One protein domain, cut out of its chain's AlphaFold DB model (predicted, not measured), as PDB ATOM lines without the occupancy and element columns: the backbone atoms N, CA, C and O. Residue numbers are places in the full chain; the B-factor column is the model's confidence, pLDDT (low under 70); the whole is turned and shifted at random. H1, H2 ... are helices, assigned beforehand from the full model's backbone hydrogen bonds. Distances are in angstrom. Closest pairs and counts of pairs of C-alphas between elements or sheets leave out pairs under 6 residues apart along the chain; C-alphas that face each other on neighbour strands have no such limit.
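What this domain is: This is residues 28 to 133 of the 447 residues of the protein "SMI1_KNR4 domain-containing protein" of Alternaria tenuissima (UniProt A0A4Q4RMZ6). Three long helices run side by side, H2 in the middle with H1 and H3 packed on it; short H4 packs on H2 and short H6 on H3. The printed part, 106 residues with six named helices, H1 to H6, is all helix. It is compact, radius of gyration of the C-alphas 13.5 A, spanning 37 by 33 by 23 A.

How they stand to each other: Start at the hub, H2, residues 53 to 74. H1, residues 30 to 50, touches it in a hairpin, closest C-alphas Ala 37 and Ala 63, 4.3 A, opposite ways at a shallow 15 degrees. H3, residues 91 to 105, makes another, Leu 64 to Ser 91, 5.9 A, at 17 degrees. H4, residues 110 to 114, touches H2's residues 57 to 61 alone, closest C-alphas Cys 58 and Ala 111, 5.8 A. H6, residues 126 to 130, touches H3's residues 95 to 99 alone, closest C-alphas Gln 96 and Ala 130, 5.7 A. H5, residues 119 to 123, is close to H6 but not clearly touching, Leu 121 to Leu 127, 7.0 A. O i to N i+4 pairs are within hydrogen-bond range throughout H3, H5 and H6, in 14 of 17 in H1, 16 of 18 in H2, and 0 of 1 in H4, where 2 of 2 i+3 pairs are.

Where its parts are: Find C-alpha 53 at (223.410, 242.936, 180.132); H2 runs 33.0 A to C-alpha 74 at (214.877, 274.845, 180.048). H1 spans 29.8 A, with a kink of 33 degrees near residue 44; H3 spans 21.1 A.

The domain as a whole: The printed part has no cut; the H2 to H3 link is long. Residues 47 to 55, 76 to 86 and 103 to 111 are among those under pLDDT 70.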
ATOM      1  N   SER A  28     209.139 267.068 170.091       59.56
ATOM      2  CA  SER A  28     208.803 268.497 170.125       59.56
ATOM      3  C   SER A  28     208.348 269.058 171.480       59.56
ATOM      4  O   SER A  28     207.609 270.041 171.522       59.56
ATOM      5  N   SER A  29     208.738 268.467 172.608       78.88
ATOM      6  CA  SER A  29     208.672 269.158 173.898       78.88
ATOM      7  C   SER A  29     209.571 268.474 174.918       78.88
ATOM      8  O   SER A  29     209.644 267.252 174.978       78.88
ATOM      9  N   THR A  30     210.192 269.263 175.777       79.62
ATOM     10  CA  THR A  30     210.929 268.859 176.987       79.62
ATOM     11  C   THR A  30     210.177 267.818 177.814       79.62
ATOM     12  O   THR A  30     210.761 266.864 178.318       79.62
ATOM     13  N   THR A  31     208.847 267.936 177.865       81.12
ATOM     14  CA  THR A  31     207.938 266.945 178.452       81.12
ATOM     15  C   THR A  31     208.091 265.561 177.818       81.12
ATOM     16  O   THR A  31     208.130 264.567 178.536       81.12
ATOM     17  N   GLN A  32     208.199 265.476 176.492       84.19
ATOM     18  CA  GLN A  32     208.398 264.215 175.778       84.19
ATOM     19  C   GLN A  32     209.778 263.617 176.063       84.19
ATOM     20  O   GLN A  32     209.864 262.418 176.294       84.19
ATOM     21  N   MET A  33     210.839 264.433 176.095       84.19
ATOM     22  CA  MET A  33     212.191 263.955 176.422       84.19
ATOM     23  C   MET A  33     212.243 263.350 177.827       84.19
ATOM     24  O   MET A  33     212.708 262.227 177.998       84.19
ATOM     25  N   LEU A  34     211.679 264.048 178.817       85.31
ATOM     26  CA  LEU A  34     211.602 263.547 180.191       85.31
ATOM     27  C   LEU A  34     210.679 262.331 180.325       85.31
ATOM     28  O   LEU A  34     210.986 261.416 181.084       85.31
ATOM     29  N   THR A  35     209.570 262.290 179.581       86.19
ATOM     30  CA  THR A  35     208.689 261.111 179.551       86.19
ATOM     31  C   THR A  35     209.429 259.903 178.988       86.19
ATOM     32  O   THR A  35     209.405 258.849 179.607       86.19
ATOM     33  N   ASN A  36     210.166 260.069 177.888       86.81
ATOM     34  CA  ASN A  36     210.975 259.002 177.305       86.81
ATOM     35  C   ASN A  36     212.068 258.528 178.273       86.81
ATOM     36  O   ASN A  36     212.212 257.328 178.469       86.81
ATOM     37  N   ALA A  37     212.796 259.445 178.921       86.38
ATOM     38  CA  ALA A  37     213.821 259.089 179.905       86.38
ATOM     39  C   ALA A  37     213.235 258.284 181.075       86.38
ATOM     40  O   ALA A  37     213.790 257.264 181.484       86.38
ATOM     41  N   ARG A  38     212.073 258.709 181.585       87.81
ATOM     42  CA  ARG A  38     211.339 257.967 182.613       87.81
ATOM     43  C   ARG A  38     210.898 256.600 182.115       87.81
ATOM     44  O   ARG A  38     211.042 255.630 182.844       87.81
ATOM     45  N   ASP A  39     210.340 256.523 180.916       87.38
ATOM     46  CA  ASP A  39     209.822 255.274 180.369       87.38
ATOM     47  C   ASP A  39     210.967 254.279 180.106       87.38
ATOM     48  O   ASP A  39     210.798 253.095 180.374       87.38
ATOM     49  N   ILE A  40     212.159 254.741 179.702       86.69
ATOM     50  CA  ILE A  40     213.378 253.916 179.631       86.69
ATOM     51  C   ILE A  40     213.711 253.335 181.007       86.69
ATOM     52  O   ILE A  40     213.845 252.123 181.151       86.69
ATOM     53  N   VAL A  41     213.789 254.176 182.040       86.12
ATOM     54  CA  VAL A  41     214.106 253.732 183.408       86.12
ATOM     55  C   VAL A  41     213.026 252.796 183.946       86.12
ATOM     56  O   VAL A  41     213.338 251.760 184.522       86.12
ATOM     57  N   HIS A  42     211.755 253.096 183.695       86.00
ATOM     58  CA  HIS A  42     210.641 252.235 184.072       86.00
ATOM     59  C   HIS A  42     210.677 250.888 183.339       86.00
ATOM     60  O   HIS A  42     210.365 249.850 183.920       86.00
ATOM     61  N   ASN A  43     211.085 250.870 182.071       84.12
ATOM     62  CA  ASN A  43     211.295 249.632 181.329       84.12
ATOM     63  C   ASN A  43     212.459 248.834 181.919       84.12
ATOM     64  O   ASN A  43     212.325 247.628 182.075       84.12
ATOM     65  N   LEU A  44     213.556 249.479 182.324       82.94
ATOM     66  CA  LEU A  44     214.647 248.812 183.042       82.94
ATOM     67  C   LEU A  44     214.173 248.220 184.381       82.94
ATOM     68  O   LEU A  44     214.527 247.093 184.723       82.94
ATOM     69  N   GLU A  45     213.318 248.942 185.106       82.81
ATOM     70  CA  GLU A  45     212.701 248.485 186.355       82.81
ATOM     71  C   GLU A  45     211.772 247.280 186.158       82.81
ATOM     72  O   GLU A  45     211.770 246.349 186.968       82.81
ATOM     73  N   THR A  46     210.957 247.302 185.100       79.69
ATOM     74  CA  THR A  46     209.877 246.327 184.869       79.69
ATOM     75  C   THR A  46     210.296 245.126 184.035       79.69
ATOM     76  O   THR A  46     209.778 244.032 184.267       79.69
ATOM     77  N   ALA A  47     211.239 245.288 183.102       69.12
ATOM     78  CA  ALA A  47     211.781 244.194 182.296       69.12
ATOM     79  C   ALA A  47     212.462 243.129 183.166       69.12
ATOM     80  O   ALA A  47     212.585 241.970 182.750       69.12
ATOM     81  N   GLY A  48     212.869 243.492 184.387       59.84
ATOM     82  CA  GLY A  48     213.494 242.572 185.323       59.84
ATOM     83  C   GLY A  48     214.661 241.824 184.669       59.84
ATOM     84  O   GLY A  48     215.389 242.364 183.844       59.84
ATOM     85  N   ARG A  49     214.801 240.540 185.001       52.94
ATOM     86  CA  ARG A  49     215.896 239.626 184.612       52.94
ATOM     87  C   ARG A  49     216.073 239.341 183.103       52.94
ATOM     88  O   ARG A  49     216.785 238.401 182.765       52.94
ATOM     89  N   THR A  50     215.382 240.042 182.199       49.50
ATOM     90  CA  THR A  50     215.290 239.654 180.770       49.50
ATOM     91  C   THR A  50     215.994 240.584 179.783       49.50
ATOM     92  O   THR A  50     216.151 240.207 178.621       49.50
ATOM     93  N   THR A  51     216.467 241.755 180.208       52.72
ATOM     94  CA  THR A  51     217.303 242.616 179.361       52.72
ATOM     95  C   THR A  51     218.727 242.069 179.275       52.72
ATOM     96  O   THR A  51     219.366 241.767 180.284       52.72
ATOM     97  N   HIS A  52     219.234 241.921 178.046       53.81
ATOM     98  CA  HIS A  52     220.636 241.586 177.807       53.81
ATOM     99  C   HIS A  52     221.531 242.628 178.496       53.81
ATOM    100  O   HIS A  52     221.319 243.828 178.370       53.81
ATOM    101  N   VAL A  53     222.544 242.159 179.221       50.59
ATOM    102  CA  VAL A  53     223.410 242.936 180.132       50.59
ATOM    103  C   VAL A  53     224.040 244.180 179.484       50.59
ATOM    104  O   VAL A  53     224.168 245.205 180.154       50.59
ATOM    105  N   SER A  54     224.362 244.111 178.190       54.50
ATOM    106  CA  SER A  54     224.931 245.204 177.390       54.50
ATOM    107  C   SER A  54     223.940 246.337 177.083       54.50
ATOM    108  O   SER A  54     224.358 247.420 176.673       54.50
ATOM    109  N   SER A  55     222.633 246.125 177.284       68.19
ATOM    110  CA  SER A  55     221.621 247.167 177.083       68.19
ATOM    111  C   SER A  55     221.549 248.129 178.269       68.19
ATOM    112  O   SER A  55     221.372 249.315 178.054       68.19
ATOM    113  N   LEU A  56     221.800 247.677 179.508       78.00
ATOM    114  CA  LEU A  56     221.570 248.490 180.713       78.00
ATOM    115  C   LEU A  56     222.351 249.815 180.721       78.00
ATOM    116  O   LEU A  56     221.773 250.871 180.963       78.00
ATOM    117  N   SER A  57     223.664 249.775 180.475       79.12
ATOM    118  CA  SER A  57     224.493 250.989 180.455       79.12
ATOM    119  C   SER A  57     224.167 251.886 179.254       79.12
ATOM    120  O   SER A  57     224.259 253.106 179.373       79.12
ATOM    121  N   CYS A  58     223.758 251.298 178.123       81.62
ATOM    122  CA  CYS A  58     223.301 252.039 176.945       81.62
ATOM    123  C   CYS A  58     221.972 252.758 177.223       81.62
ATOM    124  O   CYS A  58     221.868 253.953 176.971       81.62
ATOM    125  N   ASP A  59     221.006 252.059 177.814       85.75
ATOM    126  CA  ASP A  59     219.674 252.566 178.148       85.75
ATOM    127  C   ASP A  59     219.764 253.680 179.211       85.75
ATOM    128  O   ASP A  59     219.148 254.737 179.080       85.75
ATOM    129  N   LEU A  60     220.604 253.502 180.244       87.12
ATOM    130  CA  LEU A  60     220.880 254.551 181.238       87.12
ATOM    131  C   LEU A  60     221.533 255.789 180.612       87.12
ATOM    132  O   LEU A  60     221.234 256.913 181.019       87.12
ATOM    133  N   LEU A  61     222.419 255.596 179.634       87.69
ATOM    134  CA  LEU A  61     223.059 256.699 178.929       87.69
ATOM    135  C   LEU A  61     222.083 257.430 178.002       87.69
ATOM    136  O   LEU A  61     222.106 258.656 177.951       87.69
ATOM    137  N   GLU A  62     221.200 256.706 177.315       88.56
ATOM    138  CA  GLU A  62     220.140 257.302 176.497       88.56
ATOM    139  C   GLU A  62     219.183 258.135 177.361       88.56
ATOM    140  O   GLU A  62     218.860 259.276 177.019       88.56
ATOM    141  N   ALA A  63     218.790 257.616 178.528       89.12
ATOM    142  CA  ALA A  63     218.008 258.376 179.496       89.12
ATOM    143  C   ALA A  63     218.757 259.636 179.968       89.12
ATOM    144  O   ALA A  63     218.156 260.711 180.046       89.12
ATOM    145  N   LEU A  64     220.065 259.534 180.238       89.31
ATOM    146  CA  LEU A  64     220.897 260.680 180.621       89.31
ATOM    147  C   LEU A  64     220.950 261.737 179.510       89.31
ATOM    148  O   LEU A  64     220.799 262.920 179.803       89.31
ATOM    149  N   ASP A  65     221.105 261.331 178.252       89.50
ATOM    150  CA  ASP A  65     221.121 262.242 177.104       89.50
ATOM    151  C   ASP A  65     219.791 262.979 176.941       89.50
ATOM    152  O   ASP A  65     219.766 264.190 176.729       89.50
ATOM    153  N   LEU A  66     218.665 262.286 177.106       89.44
ATOM    154  CA  LEU A  66     217.345 262.914 177.050       89.44
ATOM    155  C   LEU A  66     217.146 263.942 178.172       89.44
ATOM    156  O   LEU A  66     216.595 265.019 177.931       89.44
ATOM    157  N   VAL A  67     217.612 263.638 179.387       88.62
ATOM    158  CA  VAL A  67     217.545 264.570 180.524       88.62
ATOM    159  C   VAL A  67     218.469 265.767 180.306       88.62
ATOM    160  O   VAL A  67     218.050 266.900 180.530       88.62
ATOM    161  N   LEU A  68     219.690 265.560 179.812       87.81
ATOM    162  CA  LEU A  68     220.627 266.650 179.529       87.81
ATOM    163  C   LEU A  68     220.132 267.572 178.411       87.81
ATOM    164  O   LEU A  68     220.235 268.793 178.551       87.81
ATOM    165  N   ALA A  69     219.535 267.022 177.354       87.31
ATOM    166  CA  ALA A  69     218.900 267.805 176.298       87.31
ATOM    167  C   ALA A  69     217.740 268.655 176.843       87.31
ATOM    168  O   ALA A  69     217.613 269.836 176.512       87.31
ATOM    169  N   ALA A  70     216.915 268.074 177.721       84.75
ATOM    170  CA  ALA A  70     215.824 268.779 178.387       84.75
ATOM    171  C   ALA A  70     216.335 269.914 179.300       84.75
ATOM    172  O   ALA A  70     215.797 271.026 179.268       84.75
ATOM    173  N   GLU A  71     217.394 269.659 180.078       85.56
ATOM    174  CA  GLU A  71     218.041 270.656 180.940       85.56
ATOM    175  C   GLU A  71     218.692 271.791 180.135       85.56
ATOM    176  O   GLU A  71     218.658 272.947 180.558       85.56
ATOM    177  N   GLU A  72     219.275 271.500 178.969       84.25
ATOM    178  CA  GLU A  72     219.856 272.522 178.092       84.25
ATOM    179  C   GLU A  72     218.784 273.476 177.547       84.25
ATOM    180  O   GLU A  72     219.013 274.683 177.471       84.25
ATOM    181  N   GLN A  73     217.591 272.961 177.233       82.62
ATOM    182  CA  GLN A  73     216.493 273.769 176.701       82.62
ATOM    183  C   GLN A  73     215.793 274.635 177.765       82.62
ATOM    184  O   GLN A  73     215.311 275.721 177.437       82.62
ATOM    185  N   HIS A  74     215.718 274.191 179.027       76.31
ATOM    186  CA  HIS A  74     214.877 274.845 180.048       76.31
ATOM    187  C   HIS A  74     215.545 275.114 181.399       76.31
ATOM    188  O   HIS A  74     214.891 275.610 182.321       76.31
ATOM    189  N   GLY A  75     216.847 274.864 181.509       72.06
ATOM    190  CA  GLY A  75     217.583 274.945 182.762       72.06
ATOM    191  C   GLY A  75     217.475 273.660 183.581       72.06
ATOM    192  O   GLY A  75     216.677 272.767 183.294       72.06
ATOM    193  N   LYS A  76     218.317 273.570 184.614       64.81
ATOM    194  CA  LYS A  76     218.382 272.387 185.470       64.81
ATOM    195  C   LYS A  76     217.059 272.111 186.169       64.81
ATOM    196  O   LYS A  76     216.344 273.019 186.597       64.81
ATOM    197  N   HIS A  77     216.808 270.823 186.331       60.06
ATOM    198  CA  HIS A  77     215.762 270.285 187.175       60.06
ATOM    199  C   HIS A  77     216.085 270.633 188.640       60.06
ATOM    200  O   HIS A  77     216.982 270.059 189.252       60.06
ATOM    201  N   GLU A  78     215.452 271.678 189.171       53.81
ATOM    202  CA  GLU A  78     215.519 272.020 190.595       53.81
ATOM    203  C   GLU A  78     214.291 271.434 191.294       53.81
ATOM    204  O   GLU A  78     213.164 271.654 190.832       53.81
ATOM    205  N   GLN A  79     214.503 270.754 192.429       50.28
ATOM    206  CA  GLN A  79     213.418 270.261 193.281       50.28
ATOM    207  C   GLN A  79     212.389 271.376 193.531       50.28
ATOM    208  O   GLN A  79     212.709 272.435 194.079       50.28
ATOM    209  N   GLY A  80     211.142 271.145 193.121       47.19
ATOM    210  CA  GLY A  80     210.024 272.072 193.283       47.19
ATOM    211  C   GLY A  80     209.739 273.018 192.108       47.19
ATOM    212  O   GLY A  80     208.927 273.932 192.276       47.19
ATOM    213  N   ARG A  81     210.331 272.833 190.916       46.97
ATOM    214  CA  ARG A  81     209.917 273.532 189.674       46.97
ATOM    215  C   ARG A  81     209.457 272.553 188.590       46.97
ATOM    216  O   ARG A  81     209.864 271.404 188.573       46.97
ATOM    217  N   GLY A  82     208.587 273.024 187.688       44.41
ATOM    218  CA  GLY A  82     207.660 272.248 186.834       44.41
ATOM    219  C   GLY A  82     208.177 271.084 185.966       44.41
ATOM    220  O   GLY A  82     207.356 270.465 185.297       44.41
ATOM    221  N   LEU A  83     209.470 270.755 185.985       49.78
ATOM    222  CA  LEU A  83     210.033 269.532 185.397       49.78
ATOM    223  C   LEU A  83     209.934 268.320 186.360       49.78
ATOM    224  O   LEU A  83     209.907 267.182 185.894       49.78
ATOM    225  N   ASP A  84     209.773 268.547 187.674       53.50
ATOM    226  CA  ASP A  84     209.552 267.520 188.723       53.50
ATOM    227  C   ASP A  84     208.266 266.697 188.531       53.50
ATOM    228  O   ASP A  84     208.107 265.604 189.071       53.50
ATOM    229  N   LEU A  85     207.324 267.208 187.737       51.44
ATOM    230  CA  LEU A  85     205.972 266.655 187.620       51.44
ATOM    231  C   LEU A  85     205.892 265.339 186.838       51.44
ATOM    232  O   LEU A  85     204.849 264.687 186.863       51.44
ATOM    233  N   LEU A  86     206.957 264.950 186.134       64.56
ATOM    234  CA  LEU A  86     206.944 263.755 185.288       64.56
ATOM    235  C   LEU A  86     207.537 262.522 185.970       64.56
ATOM    236  O   LEU A  86     207.263 261.421 185.500       64.56
ATOM    237  N   GLY A  87     208.275 262.681 187.075       75.19
ATOM    238  CA  GLY A  87     208.927 261.570 187.780       75.19
ATOM    239  C   GLY A  87     210.113 260.961 187.022       75.19
ATOM    240  O   GLY A  87     210.443 259.801 187.245       75.19
ATOM    241  N   ALA A  88     210.714 261.711 186.092       80.62
ATOM    242  CA  ALA A  88     211.959 261.314 185.444       80.62
ATOM    243  C   ALA A  88     213.139 261.479 186.419       80.62
ATOM    244  O   ALA A  88     213.151 262.466 187.159       80.62
ATOM    245  N   PRO A  89     214.131 260.572 186.408       85.44
ATOM    246  CA  PRO A  89     215.343 260.744 187.203       85.44
ATOM    247  C   PRO A  89     216.138 261.983 186.792       85.44
ATOM    248  O   PRO A  89     216.129 262.400 185.632       85.44
ATOM    249  N   THR A  90     216.858 262.558 187.747       87.38
ATOM    250  CA  THR A  90     217.773 263.677 187.516       87.38
ATOM    251  C   THR A  90     219.046 263.227 186.792       87.38
ATOM    252  O   THR A  90     219.431 262.055 186.828       87.38
ATOM    253  N   SER A  91     219.751 264.174 186.163       87.38
ATOM    254  CA  SER A  91     221.049 263.905 185.528       87.38
ATOM    255  C   SER A  91     222.089 263.365 186.521       87.38
ATOM    256  O   SER A  91     222.873 262.485 186.167       87.38
ATOM    257  N   ASP A  92     222.061 263.827 187.776       85.44
ATOM    258  CA  ASP A  92     222.952 263.345 188.838       85.44
ATOM    259  C   ASP A  92     222.601 261.910 189.284       85.44
ATOM    260  O   ASP A  92     223.508 261.102 189.489       85.44
ATOM    261  N   GLU A  93     221.313 261.556 189.388       86.50
ATOM    262  CA  GLU A  93     220.872 260.181 189.689       86.50
ATOM    263  C   GLU A  93     221.281 259.206 188.584       86.50
ATOM    264  O   GLU A  93     221.903 258.181 188.865       86.50
ATOM    265  N   LEU A  94     221.008 259.553 187.323       88.19
ATOM    266  CA  LEU A  94     221.370 258.724 186.172       88.19
ATOM    267  C   LEU A  94     222.884 258.536 186.067       88.19
ATOM    268  O   LEU A  94     223.349 257.425 185.819       88.19
ATOM    269  N   LEU A  95     223.667 259.589 186.320       86.75
ATOM    270  CA  LEU A  95     225.124 259.502 186.321       86.75
ATOM    271  C   LEU A  95     225.652 258.587 187.434       86.75
ATOM    272  O   LEU A  95     226.612 257.848 187.217       86.75
ATOM    273  N   GLN A  96     225.038 258.610 188.618       84.19
ATOM    274  CA  GLN A  96     225.405 257.710 189.710       84.19
ATOM    275  C   GLN A  96     225.009 256.261 189.430       84.19
ATOM    276  O   GLN A  96     225.781 255.352 189.723       84.19
ATOM    277  N   TRP A  97     223.833 256.027 188.846       86.69
ATOM    278  CA  TRP A  97     223.396 254.689 188.443       86.69
ATOM    279  C   TRP A  97     224.297 254.114 187.354       86.69
ATOM    280  O   TRP A  97     224.687 252.948 187.426       86.69
ATOM    281  N   LEU A  98     224.698 254.955 186.399       83.38
ATOM    282  CA  LEU A  98     225.694 254.620 185.393       83.38
ATOM    283  C   LEU A  98     227.035 254.277 186.061       83.38
ATOM    284  O   LEU A  98     227.575 253.207 185.811       83.38
ATOM    285  N   ALA A  99     227.539 255.115 186.974       80.50
ATOM    286  CA  ALA A  99     228.771 254.845 187.721       80.50
ATOM    287  C   ALA A  99     228.719 253.527 188.516       80.50
ATOM    288  O   ALA A  99     229.684 252.765 188.502       80.50
ATOM    289  N   TYR A 100     227.589 253.233 189.162       79.44
ATOM    290  CA  TYR A 100     227.368 251.982 189.887       79.44
ATOM    291  C   TYR A 100     227.400 250.764 188.952       79.44
ATOM    292  O   TYR A 100     228.115 249.802 189.224       79.44
ATOM    293  N   SER A 101     226.684 250.830 187.822       75.38
ATOM    294  CA  SER A 101     226.694 249.776 186.795       75.38
ATOM    295  C   SER A 101     228.121 249.480 186.315       75.38
ATOM    296  O   SER A 101     228.529 248.320 186.231       75.38
ATOM    297  N   LEU A 102     228.914 250.529 186.074       73.19
ATOM    298  CA  LEU A 102     230.295 250.411 185.601       73.19
ATOM    299  C   LEU A 102     231.242 249.821 186.640       73.19
ATOM    300  O   LEU A 102     232.065 248.969 186.302       73.19
ATOM    301  N   GLY A 103     231.137 250.283 187.888       67.56
ATOM    302  CA  GLY A 103     231.995 249.836 188.982       67.56
ATOM    303  C   GLY A 103     231.833 248.347 189.284       67.56
ATOM    304  O   GLY A 103     232.812 247.681 189.598       67.56
ATOM    305  N   GLU A 104     230.619 247.811 189.143       65.81
ATOM    306  CA  GLU A 104     230.319 246.423 189.505       65.81
ATOM    307  C   GLU A 104     230.494 245.408 188.368       65.81
ATOM    308  O   GLU A 104     230.777 244.236 188.647       65.81
ATOM    309  N   ARG A 105     230.302 245.819 187.103       61.06
ATOM    310  CA  ARG A 105     230.252 244.892 185.954       61.06
ATOM    311  C   ARG A 105     231.494 244.872 185.073       61.06
ATOM    312  O   ARG A 105     231.608 243.958 184.259       61.06
ATOM    313  N   HIS A 106     232.394 245.850 185.191       54.19
ATOM    314  CA  HIS A 106     233.627 245.964 184.392       54.19
ATOM    315  C   HIS A 106     233.461 245.809 182.857       54.19
ATOM    316  O   HIS A 106     234.460 245.669 182.151       54.19
ATOM    317  N   SER A 107     232.239 245.837 182.315       47.53
ATOM    318  CA  SER A 107     231.930 245.532 180.913       47.53
ATOM    319  C   SER A 107     231.029 246.610 180.301       47.53
ATOM    320  O   SER A 107     230.157 247.168 180.963       47.53
ATOM    321  N   ASP A 108     231.314 246.919 179.031       53.59
ATOM    322  CA  ASP A 108     230.651 247.900 178.159       53.59
ATOM    323  C   ASP A 108     230.841 249.396 178.484       53.59
ATOM    324  O   ASP A 108     229.925 250.214 178.409       53.59
ATOM    325  N   ASN A 109     232.096 249.793 178.722       59.94
ATOM    326  CA  ASN A 109     232.511 251.202 178.857       59.94
ATOM    327  C   ASN A 109     232.404 252.026 177.553       59.94
ATOM    328  O   ASN A 109     232.554 253.249 177.584       59.94
ATOM    329  N   TRP A 110     232.195 251.385 176.396       59.75
ATOM    330  CA  TRP A 110     232.218 252.066 175.097       59.75
ATOM    331  C   TRP A 110     231.035 253.024 174.913       59.75
ATOM    332  O   TRP A 110     231.203 254.075 174.293       59.75
ATOM    333  N   ALA A 111     229.873 252.713 175.501       64.12
ATOM    334  CA  ALA A 111     228.680 253.549 175.398       64.12
ATOM    335  C   ALA A 111     228.945 254.967 175.932       64.12
ATOM    336  O   ALA A 111     228.633 255.952 175.268       64.12
ATOM    337  N   ILE A 112     229.634 255.081 177.073       71.50
ATOM    338  CA  ILE A 112     229.945 256.355 177.750       71.50
ATOM    339  C   ILE A 112     230.722 257.299 176.846       71.50
ATOM    340  O   ILE A 112     230.427 258.493 176.800       71.50
ATOM    341  N   ALA A 113     231.711 256.772 176.122       67.94
ATOM    342  CA  ALA A 113     232.507 257.571 175.198       67.94
ATOM    343  C   ALA A 113     231.649 258.141 174.051       67.94
ATOM    344  O   ALA A 113     231.980 259.200 173.517       67.94
ATOM    345  N   GLY A 114     230.540 257.476 173.708       69.69
ATOM    346  CA  GLY A 114     229.645 257.840 172.611       69.69
ATOM    347  C   GLY A 114     228.708 259.023 172.881       69.69
ATOM    348  O   GLY A 114     228.328 259.708 171.930       69.69
ATOM    349  N   SER A 115     228.362 259.324 174.139       81.31
ATOM    350  CA  SER A 115     227.456 260.444 174.447       81.31
ATOM    351  C   SER A 115     228.183 261.791 174.431       81.31
ATOM    352  O   SER A 115     228.830 262.199 175.398       81.31
ATOM    353  N   ARG A 116     228.008 262.549 173.344       80.62
ATOM    354  CA  ARG A 116     228.510 263.932 173.243       80.62
ATOM    355  C   ARG A 116     227.878 264.868 174.276       80.62
ATOM    356  O   ARG A 116     228.525 265.828 174.692       80.62
ATOM    357  N   GLN A 117     226.633 264.618 174.684       82.31
ATOM    358  CA  GLN A 117     225.941 265.476 175.650       82.31
ATOM    359  C   GLN A 117     226.541 265.327 177.051       82.31
ATOM    360  O   GLN A 117     226.843 266.325 177.718       82.31
ATOM    361  N   ALA A 118     226.825 264.090 177.464       83.12
ATOM    362  CA  ALA A 118     227.404 263.794 178.765       83.12
ATOM    363  C   ALA A 118     228.884 264.210 178.884       83.12
ATOM    364  O   ALA A 118     229.373 264.415 179.998       83.12
ATOM    365  N   TRP A 119     229.597 264.462 177.774       84.12
ATOM    366  CA  TRP A 119     230.989 264.948 177.804       84.12
ATOM    367  C   TRP A 119     231.174 266.213 178.646       84.12
ATOM    368  O   TRP A 119     232.208 266.379 179.297       84.12
ATOM    369  N   ARG A 120     230.176 267.107 178.687       82.75
ATOM    370  CA  ARG A 120     230.232 268.310 179.535       82.75
ATOM    371  C   ARG A 120     230.276 267.959 181.025       82.75
ATOM    372  O   ARG A 120     230.977 268.635 181.780       82.75
ATOM    373  N   LEU A 121     229.566 266.909 181.444       84.56
ATOM    374  CA  LEU A 121     229.622 266.384 182.812       84.56
ATOM    375  C   LEU A 121     230.969 265.704 183.080       84.56
ATOM    376  O   LEU A 121     231.597 265.960 184.109       84.56
ATOM    377  N   TYR A 122     231.451 264.897 182.134       85.25
ATOM    378  CA  TYR A 122     232.721 264.176 182.264       85.25
ATOM    379  C   TYR A 122     233.907 265.132 182.387       85.25
ATOM    380  O   TYR A 122     234.729 264.977 183.288       85.25
ATOM    381  N   LYS A 123     233.944 266.189 181.567       83.44
ATOM    382  CA  LYS A 123     234.976 267.238 181.609       83.44
ATOM    383  C   LYS A 123     235.035 267.967 182.954       83.44
ATOM    384  O   LYS A 123     236.094 268.439 183.350       83.44
ATOM    385  N   ARG A 124     233.908 268.064 183.666       85.94
ATOM    386  CA  ARG A 124     233.832 268.652 185.016       85.94
ATOM    387  C   ARG A 124     234.202 267.660 186.123       85.94
ATOM    388  O   ARG A 124     234.166 268.020 187.295       85.94
ATOM    389  N   GLY A 125     234.536 266.421 185.768       83.75
ATOM    390  CA  GLY A 125     234.872 265.364 186.712       83.75
ATOM    391  C   GLY A 125     233.662 264.745 187.410       83.75
ATOM    392  O   GLY A 125     233.855 264.068 188.411       83.75
ATOM    393  N   ALA A 126     232.433 264.940 186.918       86.50
ATOM    394  CA  ALA A 126     231.238 264.408 187.581       86.50
ATOM    395  C   ALA A 126     231.248 262.867 187.626       86.50
ATOM    396  O   ALA A 126     231.050 262.272 188.681       86.50
ATOM    397  N   LEU A 127     231.592 262.219 186.505       83.25
ATOM    398  CA  LEU A 127     231.738 260.761 186.445       83.25
ATOM    399  C   LEU A 127     232.912 260.275 187.312       83.25
ATOM    400  O   LEU A 127     232.771 259.308 188.052       83.25
ATOM    401  N   ARG A 128     234.042 260.997 187.292       84.56
ATOM    402  CA  ARG A 128     235.197 260.738 188.170       84.56
ATOM    403  C   ARG A 128     234.779 260.729 189.642       84.56
ATOM    404  O   ARG A 128     235.155 259.826 190.377       84.56
ATOM    405  N   GLN A 129     234.003 261.725 190.064       83.81
ATOM    406  CA  GLN A 129     233.506 261.838 191.435       83.81
ATOM    407  C   GLN A 129     232.541 260.703 191.785       83.81
ATOM    408  O   GLN A 129     232.689 260.111 192.851       83.81
ATOM    409  N   ALA A 130     231.606 260.369 190.890       80.25
ATOM    410  CA  ALA A 130     230.657 259.272 191.091       80.25
ATOM    411  C   ALA A 130     231.361 257.909 191.231       80.25
ATOM    412  O   ALA A 130     230.977 257.091 192.060       80.25
ATOM    413  N   LEU A 131     232.444 257.705 190.480       76.38
ATOM    414  CA  LEU A 131     233.286 256.508 190.536       76.38
ATOM    415  C   LEU A 131     234.350 256.557 191.641       76.38
ATOM    416  O   LEU A 131     235.141 255.631 191.761       76.38
ATOM    417  N   SER A 132     234.395 257.636 192.431       77.00
ATOM    418  CA  SER A 132     235.417 257.867 193.463       77.00
ATOM    419  C   SER A 132     236.861 257.782 192.951       77.00
ATOM    420  O   SER A 132     237.771 257.427 193.695       77.00
ATOM    421  N   ILE A 133     237.079 258.164 191.691       78.50
ATOM    422  CA  ILE A 133     238.395 258.116 191.063       78.50
ATOM    423  C   ILE A 133     239.290 259.252 191.566       78.50
ATOM    424  O   ILE A 133     238.911 260.432 191.525       78.50
TER     425      ILE A 133